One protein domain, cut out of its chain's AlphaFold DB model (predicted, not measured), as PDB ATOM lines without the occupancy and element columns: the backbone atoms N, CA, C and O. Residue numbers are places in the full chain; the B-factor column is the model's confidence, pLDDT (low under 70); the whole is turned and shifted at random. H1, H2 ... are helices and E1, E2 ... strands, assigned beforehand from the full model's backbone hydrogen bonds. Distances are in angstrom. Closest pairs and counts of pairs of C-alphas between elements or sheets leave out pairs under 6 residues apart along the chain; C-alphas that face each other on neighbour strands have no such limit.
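Overview. This is residues 9 to 75 of the 85 residues of an uncharacterized protein of Rhizobium sp. H41 (UniProt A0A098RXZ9). A small three-stranded antiparallel sheet, E2, E3 and E4, forms a wall, and one long helix, H1, grazes it, mostly at the edge strand E2. Near the other edge, by E4, is the short strand E1, with the first printed residues, 9 and 10, folded back to pair with it. The printed part has 67 residues with four named strands and then one named helix, in the order E1, E2, E3, E4, H1; the sheet's order is E2, E3, E4. The class is mixed, helices and strands, with under half of the residues in named elements. The whole is compact, with a radius of gyration of the C-alphas of 11.4 A, and rounded, spanning 27 by 27 by 22 A.

Along the chain. The sheet begins with E2, residues 24 to 27, 10.5 A long, with C-alpha 24 at (199.615, 186.223, 173.139). E3, residues 33 to 36, is 9.8 A long, and E4, residues 42 to 46, is 11.2 A long. H1, residues 56 to 71, measures 22.9 A and ends with C-alpha 71 at (201.173, 177.424, 179.678). E1, residues 16 to 18, is 6.6 A long and begins with C-alpha 16 at (213.057, 179.621, 166.310).

Arrangement. E2, E3 and E4 form a meander, each strand the antiparallel neighbour of the one before. E3 is the inner strand, and E2 and E4 are edge strands. E2 and E3 are a hairpin at 160 degrees between directions, with N 24 and O 36 at 2.9 A and N 34 and O 26 at 2.8 A, within hydrogen-bond range. E3 and E4 are a hairpin at 165 degrees, with N 33 and O 46 at 2.8 A and N 46 and O 33 at 3.0 A, also within range. H1 is on the sheet but only grazes it, with its residues 60 to 67; its closest C-alphas to E2 are those of Arg 64 and Phe 25, 7.2 A apart. In H1 every O i to N i+4 pair is within hydrogen-bond range. E1 pairs with no named strand, but residues 16 to 17 of it pair antiparallel with residues 9 to 10. The closest C-alphas of E1 and E4 are those of Val 17 and Ala 44, 7.4 A apart. E1 is apart from E2, E3 and H1.

Size, cuts and confidence. The two C-alphas farthest apart are those of Asp 39 and Gly 53, at 33.2 A. The printed part, residues 9 to 75, has no cut. The links E1 to E2, E2 to E3 and E3 to E4 are tight, the link E4 to H1 is short with 9 residues, and no link is long. The mean pLDDT of the printed part is 92.9, and no printed residue is under 70.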
ATOM      1  N   LEU A   9     209.326 177.158 169.141       93.00
ATOM      2  CA  LEU A   9     208.389 177.093 168.034       93.00
ATOM      3  C   LEU A   9     209.166 177.413 166.750       93.00
ATOM      4  O   LEU A   9     209.618 178.554 166.612       93.00
ATOM      5  N   PRO A  10     209.336 176.445 165.843       93.19
ATOM      6  CA  PRO A  10     209.912 176.708 164.535       93.19
ATOM      7  C   PRO A  10     208.870 177.385 163.635       93.19
ATOM      8  O   PRO A  10     207.702 176.992 163.620       93.19
ATOM      9  N   LEU A  11     209.280 178.444 162.938       92.50
ATOM     10  CA  LEU A  11     208.444 179.220 162.023       92.50
ATOM     11  C   LEU A  11     208.840 178.970 160.562       92.50
ATOM     12  O   LEU A  11     210.003 178.659 160.317       92.50
ATOM     13  N   PRO A  12     207.935 179.194 159.587       87.75
ATOM     14  CA  PRO A  12     208.160 178.905 158.165       87.75
ATOM     15  C   PRO A  12     209.383 179.585 157.516       87.75
ATOM     16  O   PRO A  12     209.829 179.165 156.457       87.75
ATOM     17  N   GLY A  13     209.946 180.622 158.148       83.00
ATOM     18  CA  GLY A  13     211.178 181.297 157.715       83.00
ATOM     19  C   GLY A  13     212.479 180.724 158.298       83.00
ATOM     20  O   GLY A  13     213.534 181.323 158.109       83.00
ATOM     21  N   GLY A  14     212.415 179.614 159.044       85.38
ATOM     22  CA  GLY A  14     213.553 179.013 159.754       85.38
ATOM     23  C   GLY A  14     213.837 179.623 161.133       85.38
ATOM     24  O   GLY A  14     214.721 179.157 161.853       85.38
ATOM     25  N   ASP A  15     213.078 180.645 161.532       88.25
ATOM     26  CA  ASP A  15     213.198 181.261 162.850       88.25
ATOM     27  C   ASP A  15     212.730 180.312 163.961       88.25
ATOM     28  O   ASP A  15     211.731 179.601 163.834       88.25
ATOM     29  N   LEU A  16     213.425 180.351 165.099       91.81
ATOM     30  CA  LEU A  16     213.057 179.621 166.310       91.81
ATOM     31  C   LEU A  16     212.628 180.603 167.399       91.81
ATOM     32  O   LEU A  16     213.448 181.337 167.955       91.81
ATOM     33  N   VAL A  17     211.346 180.580 167.760       92.56
ATOM     34  CA  VAL A  17     210.791 181.452 168.802       92.56
ATOM     35  C   VAL A  17     210.625 180.673 170.096       92.56
ATOM     36  O   VAL A  17     210.003 179.618 170.121       92.56
ATOM     37  N   SER A  18     211.145 181.184 171.209       92.56
ATOM     38  CA  SER A  18     210.917 180.542 172.505       92.56
ATOM     39  C   SER A  18     209.430 180.583 172.867       92.56
ATOM     40  O   SER A  18     208.814 181.648 172.878       92.56
ATOM     41  N   PHE A  19     208.854 179.444 173.257       92.19
ATOM     42  CA  PHE A  19     207.491 179.417 173.803       92.19
ATOM     43  C   PHE A  19     207.362 180.322 175.036       92.19
ATOM     44  O   PHE A  19     206.323 180.940 175.244       92.19
ATOM     45  N   ALA A  20     208.435 180.454 175.824       91.44
ATOM     46  CA  ALA A  20     208.455 181.297 177.014       91.44
ATOM     47  C   ALA A  20     208.426 182.803 176.704       91.44
ATOM     48  O   ALA A  20     208.107 183.581 177.593       91.44
ATOM     49  N   SER A  21     208.761 183.220 175.477       91.62
ATOM     50  CA  SER A  21     208.681 184.630 175.074       91.62
ATOM     51  C   SER A  21     207.319 185.025 174.505       91.62
ATOM     52  O   SER A  21     207.144 186.187 174.160       91.62
ATOM     53  N   ILE A  22     206.369 184.091 174.382       93.44
ATOM     54  CA  ILE A  22     205.058 184.339 173.774       93.44
ATOM     55  C   ILE A  22     204.009 184.458 174.879       93.44
ATOM     56  O   ILE A  22     203.713 183.499 175.588       93.44
ATOM     57  N   HIS A  23     203.407 185.636 174.984       90.31
ATOM     58  CA  HIS A  23     202.291 185.925 175.878       90.31
ATOM     59  C   HIS A  23     200.937 185.811 175.167       90.31
ATOM     60  O   HIS A  23     199.967 185.318 175.744       90.31
ATOM     61  N   ALA A  24     200.856 186.242 173.904       91.50
ATOM     62  CA  ALA A  24     199.615 186.223 173.139       91.50
ATOM     63  C   ALA A  24     199.807 185.791 171.679       91.50
ATOM     64  O   ALA A  24     200.874 185.920 171.084       91.50
ATOM     65  N   PHE A  25     198.715 185.277 171.111       93.88
ATOM     66  CA  PHE A  25     198.606 184.768 169.747       93.88
ATOM     67  C   PHE A  25     197.414 185.442 169.065       93.88
ATOM     68  O   PHE A  25     196.293 185.368 169.580       93.88
ATOM     69  N   LYS A  26     197.620 186.055 167.896       94.25
ATOM     70  CA  LYS A  26     196.555 186.744 167.157       94.25
ATOM     71  C   LYS A  26     196.634 186.456 165.663       94.25
ATOM     72  O   LYS A  26     197.683 186.629 165.063       94.25
ATOM     73  N   THR A  27     195.504 186.097 165.063       94.88
ATOM     74  CA  THR A  27     195.345 186.073 163.602       94.88
ATOM     75  C   THR A  27     194.914 187.463 163.140       94.88
ATOM     76  O   THR A  27     193.962 188.033 163.685       94.88
ATOM     77  N   LEU A  28     195.646 188.036 162.191       94.00
ATOM     78  CA  LEU A  28     195.372 189.339 161.600       94.00
ATOM     79  C   LEU A  28     194.307 189.218 160.496       94.00
ATOM     80  O   LEU A  28     194.104 188.129 159.959       94.00
ATOM     81  N   PRO A  29     193.628 190.319 160.117       93.00
ATOM     82  CA  PRO A  29     192.686 190.309 158.994       93.00
ATOM     83  C   PRO A  29     193.314 189.889 157.658       93.00
ATOM     84  O   PRO A  29     192.599 189.410 156.785       93.00
ATOM     85  N   SER A  30     194.631 190.062 157.509       92.50
ATOM     86  CA  SER A  30     195.419 189.599 156.364       92.50
ATOM     87  C   SER A  30     195.621 188.080 156.320       92.50
ATOM     88  O   SER A  30     196.044 187.574 155.291       92.50
ATOM     89  N   GLY A  31     195.314 187.349 157.398       92.50
ATOM     90  CA  GLY A  31     195.542 185.902 157.522       92.50
ATOM     91  C   GLY A  31     196.827 185.540 158.272       92.50
ATOM     92  O   GLY A  31     196.896 184.477 158.890       92.50
ATOM     93  N   GLU A  32     197.793 186.457 158.318       95.62
ATOM     94  CA  GLU A  32     199.042 186.299 159.067       95.62
ATOM     95  C   GLU A  32     198.789 186.135 160.570       95.62
ATOM     96  O   GLU A  32     197.806 186.623 161.142       95.62
ATOM     97  N   VAL A  33     199.722 185.477 161.246       96.12
ATOM     98  CA  VAL A  33     199.691 185.276 162.691       96.12
ATOM     99  C   VAL A  33     200.780 186.101 163.351       96.12
ATOM    100  O   VAL A  33     201.959 185.947 163.052       96.12
ATOM    101  N   ALA A  34     200.379 186.917 164.321       95.75
ATOM    102  CA  ALA A  34     201.261 187.661 165.202       95.75
ATOM    103  C   ALA A  34     201.408 186.948 166.556       95.75
ATOM    104  O   ALA A  34     200.417 186.638 167.233       95.75
ATOM    105  N   LEU A  35     202.657 186.737 166.968       95.56
ATOM    106  CA  LEU A  35     203.053 186.288 168.299       95.56
ATOM    107  C   LEU A  35     203.540 187.501 169.089       95.56
ATOM    108  O   LEU A  35     204.418 188.231 168.633       95.56
ATOM    109  N   VAL A  36     202.961 187.730 170.261       95.00
ATOM    110  CA  VAL A  36     203.204 188.926 171.077       95.00
ATOM    111  C   VAL A  36     203.812 188.511 172.409       95.00
ATOM    112  O   VAL A  36     203.322 187.567 173.029       95.00
ATOM    113  N   GLY A  37     204.855 189.213 172.845       93.88
ATOM    114  CA  GLY A  37     205.542 188.973 174.111       93.88
ATOM    115  C   GLY A  37     204.889 189.661 175.307       93.88
ATOM    116  O   GLY A  37     203.908 190.392 175.172       93.88
ATOM    117  N   GLU A  38     205.434 189.420 176.502       87.75
ATOM    118  CA  GLU A  38     204.919 189.998 177.758       87.75
ATOM    119  C   GLU A  38     205.004 191.531 177.799       87.75
ATOM    120  O   GLU A  38     204.204 192.190 178.459       87.75
ATOM    121  N   ASP A  39     205.937 192.117 177.050       89.50
ATOM    122  CA  ASP A  39     206.095 193.563 176.886       89.50
ATOM    123  C   ASP A  39     205.101 194.175 175.878       89.50
ATOM    124  O   ASP A  39     205.216 195.351 175.525       89.50
ATOM    125  N   ASN A  40     204.117 193.392 175.419       87.31
ATOM    126  CA  ASN A  40     203.167 193.724 174.356       87.31
ATOM    127  C   ASN A  40     203.824 194.058 173.006       87.31
ATOM    128  O   ASN A  40     203.179 194.650 172.134       87.31
ATOM    129  N   ARG A  41     205.092 193.684 172.800       92.12
ATOM    130  CA  ARG A  41     205.770 193.851 171.512       92.12
ATOM    131  C   ARG A  41     205.621 192.593 170.673       92.12
ATOM    132  O   ARG A  41     205.458 191.486 171.180       92.12
ATOM    133  N   LEU A  42     205.671 192.782 169.359       93.06
ATOM    134  CA  LEU A  42     205.683 191.680 168.409       93.06
ATOM    135  C   LEU A  42     206.971 190.870 168.601       93.06
ATOM    136  O   LEU A  42     208.065 191.401 168.427       93.06
ATOM    137  N   THR A  43     206.828 189.598 168.958       93.94
ATOM    138  CA  THR A  43     207.933 188.640 169.052       93.94
ATOM    139  C   THR A  43     208.254 188.067 167.681       93.94
ATOM    140  O   THR A  43     209.419 187.984 167.312       93.94
ATOM    141  N   ALA A  44     207.222 187.672 166.933       94.12
ATOM    142  CA  ALA A  44     207.358 187.161 165.577       94.12
ATOM    143  C   ALA A  44     206.030 187.259 164.822       94.12
ATOM    144  O   ALA A  44     204.961 187.365 165.429       94.12
ATOM    145  N   MET A  45     206.103 187.181 163.499       95.00
ATOM    146  CA  MET A  45     204.946 187.117 162.616       95.00
ATOM    147  C   MET A  45     205.226 186.114 161.502       95.00
ATOM    148  O   MET A  45     206.362 186.022 161.046       95.00
ATOM    149  N   PHE A  46     204.216 185.355 161.093       94.38
ATOM    150  CA  PHE A  46     204.339 184.392 160.000       94.38
ATOM    151  C   PHE A  46     203.018 184.250 159.246       94.38
ATOM    152  O   PHE A  46     201.945 184.448 159.829       94.38
ATOM    153  N   ASP A  47     203.092 183.862 157.975       95.69
ATOM    154  CA  ASP A  47     201.929 183.428 157.210       95.69
ATOM    155  C   ASP A  47     201.710 181.915 157.430       95.69
ATOM    156  O   ASP A  47     202.613 181.112 157.181       95.69
ATOM    157  N   PRO A  48     200.540 181.471 157.929       94.50
ATOM    158  CA  PRO A  48     200.243 180.048 158.070       94.50
ATOM    159  C   PRO A  48     200.263 179.260 156.752       94.50
ATOM    160  O   PRO A  48     200.388 178.037 156.803       94.50
ATOM    161  N   HIS A  49     200.128 179.925 155.600       94.56
ATOM    162  CA  HIS A  49     200.228 179.301 154.278       94.56
ATOM    163  C   HIS A  49     201.649 178.853 153.921       94.56
ATOM    164  O   HIS A  49     201.800 177.996 153.051       94.56
ATOM    165  N   ASP A  50     202.666 179.376 154.606       93.81
ATOM    166  CA  ASP A  50     204.062 179.018 154.348       93.81
ATOM    167  C   ASP A  50     204.439 177.652 154.948       93.81
ATOM    168  O   ASP A  50     205.474 177.081 154.603       93.81
ATOM    169  N   TYR A  51     203.606 177.082 155.828       92.38
ATOM    170  CA  TYR A  51     203.826 175.718 156.304       92.38
ATOM    171  C   TYR A  51     203.506 174.689 155.214       92.38
ATOM    172  O   TYR A  51     202.396 174.622 154.683       92.38
ATOM    173  N   VAL A  52     204.467 173.811 154.934       90.56
ATOM    174  CA  VAL A  52     204.321 172.737 153.947       90.56
ATOM    175  C   VAL A  52     203.646 171.515 154.580       90.56
ATOM    176  O   VAL A  52     203.976 171.099 155.687       90.56
ATOM    177  N   GLY A  53     202.699 170.904 153.863       90.00
ATOM    178  CA  GLY A  53     202.080 169.636 154.276       90.00
ATOM    179  C   GLY A  53     200.979 169.753 155.338       90.00
ATOM    180  O   GLY A  53     200.522 168.732 155.852       90.00
ATOM    181  N   VAL A  54     200.513 170.965 155.647       94.56
ATOM    182  CA  VAL A  54     199.407 171.222 156.582       94.56
ATOM    183  C   VAL A  54     198.512 172.348 156.061       94.56
ATOM    184  O   VAL A  54     198.974 173.267 155.396       94.56
ATOM    185  N   ALA A  55     197.209 172.278 156.342       95.62
ATOM    186  CA  ALA A  55     196.293 173.367 156.015       95.62
ATOM    187  C   ALA A  55     196.523 174.578 156.949       95.62
ATOM    188  O   ALA A  55     196.726 174.365 158.150       95.62
ATOM    189  N   PRO A  56     196.416 175.830 156.463       94.62
ATOM    190  CA  PRO A  56     196.632 177.049 157.256       94.62
ATOM    191  C   PRO A  56     195.844 177.078 158.574       94.62
ATOM    192  O   PRO A  56     196.379 177.389 159.641       94.62
ATOM    193  N   GLU A  57     194.568 176.690 158.537       95.25
ATOM    194  CA  GLU A  57     193.697 176.679 159.714       95.25
ATOM    195  C   GLU A  57     194.130 175.621 160.729       95.25
ATOM    196  O   GLU A  57     193.986 175.817 161.938       95.25
ATOM    197  N   GLU A  58     194.652 174.495 160.245       96.38
ATOM    198  CA  GLU A  58     195.170 173.432 161.096       96.38
ATOM    199  C   GLU A  58     196.509 173.833 161.720       96.38
ATOM    200  O   GLU A  58     196.691 173.644 162.923       96.38
ATOM    201  N   ALA A  59     197.394 174.494 160.967       95.12
ATOM    202  CA  ALA A  59     198.632 175.055 161.505       95.12
ATOM    203  C   ALA A  59     198.339 176.041 162.651       95.12
ATOM    204  O   ALA A  59     198.874 175.903 163.754       95.12
ATOM    205  N   VAL A  60     197.395 176.968 162.445       95.69
ATOM    206  CA  VAL A  60     196.928 177.915 163.473       95.69
ATOM    207  C   VAL A  60     196.379 177.194 164.708       95.69
ATOM    208  O   VAL A  60     196.725 177.549 165.841       95.69
ATOM    209  N   LYS A  61     195.527 176.176 164.523       96.00
ATOM    210  CA  LYS A  61     194.960 175.388 165.631       96.00
ATOM    211  C   LYS A  61     196.039 174.661 166.421       96.00
ATOM    212  O   LYS A  61     195.998 174.691 167.654       96.00
ATOM    213  N   VAL A  62     196.990 174.029 165.739       95.56
ATOM    214  CA  VAL A  62     198.085 173.296 166.377       95.56
ATOM    215  C   VAL A  62     198.978 174.251 167.157       95.56
ATOM    216  O   VAL A  62     199.217 174.000 168.332       95.56
ATOM    217  N   ILE A  63     199.385 175.386 166.586       94.50
ATOM    218  CA  ILE A  63     200.219 176.368 167.296       94.50
ATOM    219  C   ILE A  63     199.498 176.895 168.541       94.50
ATOM    220  O   ILE A  63     200.065 176.902 169.635       94.50
ATOM    221  N   ARG A  64     198.210 177.244 168.426       94.88
ATOM    222  CA  ARG A  64     197.400 177.665 169.579       94.88
ATOM    223  C   ARG A  64     197.295 176.565 170.642       94.88
ATOM    224  O   ARG A  64     197.338 176.866 171.834       94.88
ATOM    225  N   ARG A  65     197.162 175.296 170.231       95.69
ATOM    226  CA  ARG A  65     197.171 174.142 171.142       95.69
ATOM    227  C   ARG A  65     198.509 174.033 171.873       95.69
ATOM    228  O   ARG A  65     198.487 173.928 173.094       95.69
ATOM    229  N   LEU A  66     199.631 174.102 171.156       94.75
ATOM    230  CA  LEU A  66     200.977 173.982 171.724       94.75
ATOM    231  C   LEU A  66     201.257 175.096 172.742       94.75
ATOM    232  O   LEU A  66     201.765 174.823 173.825       94.75
ATOM    233  N   LEU A  67     200.873 176.342 172.437       93.19
ATOM    234  CA  LEU A  67     201.021 177.472 173.365       93.19
ATOM    235  C   LEU A  67     200.222 177.254 174.656       93.19
ATOM    236  O   LEU A  67     200.730 177.478 175.756       93.19
ATOM    237  N   ARG A  68     198.984 176.755 174.537       93.69
ATOM    238  CA  ARG A  68     198.159 176.406 175.698       93.69
ATOM    239  C   ARG A  68     198.781 175.266 176.503       93.69
ATOM    240  O   ARG A  68     198.923 175.399 177.714       93.69
ATOM    241  N   GLU A  69     199.186 174.178 175.852       94.00
ATOM    242  CA  GLU A  69     199.861 173.048 176.504       94.00
ATOM    243  C   GLU A  69     201.115 173.509 177.260       94.00
ATOM    244  O   GLU A  69     201.342 173.076 178.390       94.00
ATOM    245  N   PHE A  70     201.869 174.456 176.695       92.19
ATOM    246  CA  PHE A  70     203.057 175.013 177.332       92.19
ATOM    247  C   PHE A  70     202.693 175.812 178.588       92.19
ATOM    248  O   PHE A  70     203.292 175.596 179.643       92.19
ATOM    249  N   SER A  71     201.668 176.671 178.514       90.44
ATOM    250  CA  SER A  71     201.173 177.424 179.678       90.44
ATOM    251  C   SER A  71     200.671 176.515 180.807       90.44
ATOM    252  O   SER A  71     200.860 176.811 181.985       90.44
ATOM    253  N   GLU A  72     200.116 175.354 180.455       93.31
ATOM    254  CA  GLU A  72     199.625 174.336 181.388       93.31
ATOM    255  C   GLU A  72     200.736 173.388 181.880       93.31
ATOM    256  O   GLU A  72     200.457 172.430 182.600       93.31
ATOM    257  N   SER A  73     202.002 173.636 181.511       90.25
ATOM    258  CA  SER A  73     203.153 172.772 181.822       90.25
ATOM    259  C   SER A  73     202.974 171.316 181.360       90.25
ATOM    260  O   SER A  73     203.513 170.388 181.970       90.25
ATOM    261  N   LYS A  74     202.220 171.103 180.277       91.69
ATOM    262  CA  LYS A  74     202.041 169.791 179.648       91.69
ATOM    263  C   LYS A  74     203.231 169.459 178.739       91.69
ATOM    264  O   LYS A  74     203.894 170.364 178.229       91.69
ATOM    265  N   PRO A  75     203.510 168.165 178.505       88.94
ATOM    266  CA  PRO A  75     204.495 167.758 177.512       88.94
ATOM    267  C   PRO A  75     204.144 168.312 176.128       88.94
ATOM    268  O   PRO A  75     203.030 168.117 175.648       88.94
TER     269      PRO A  75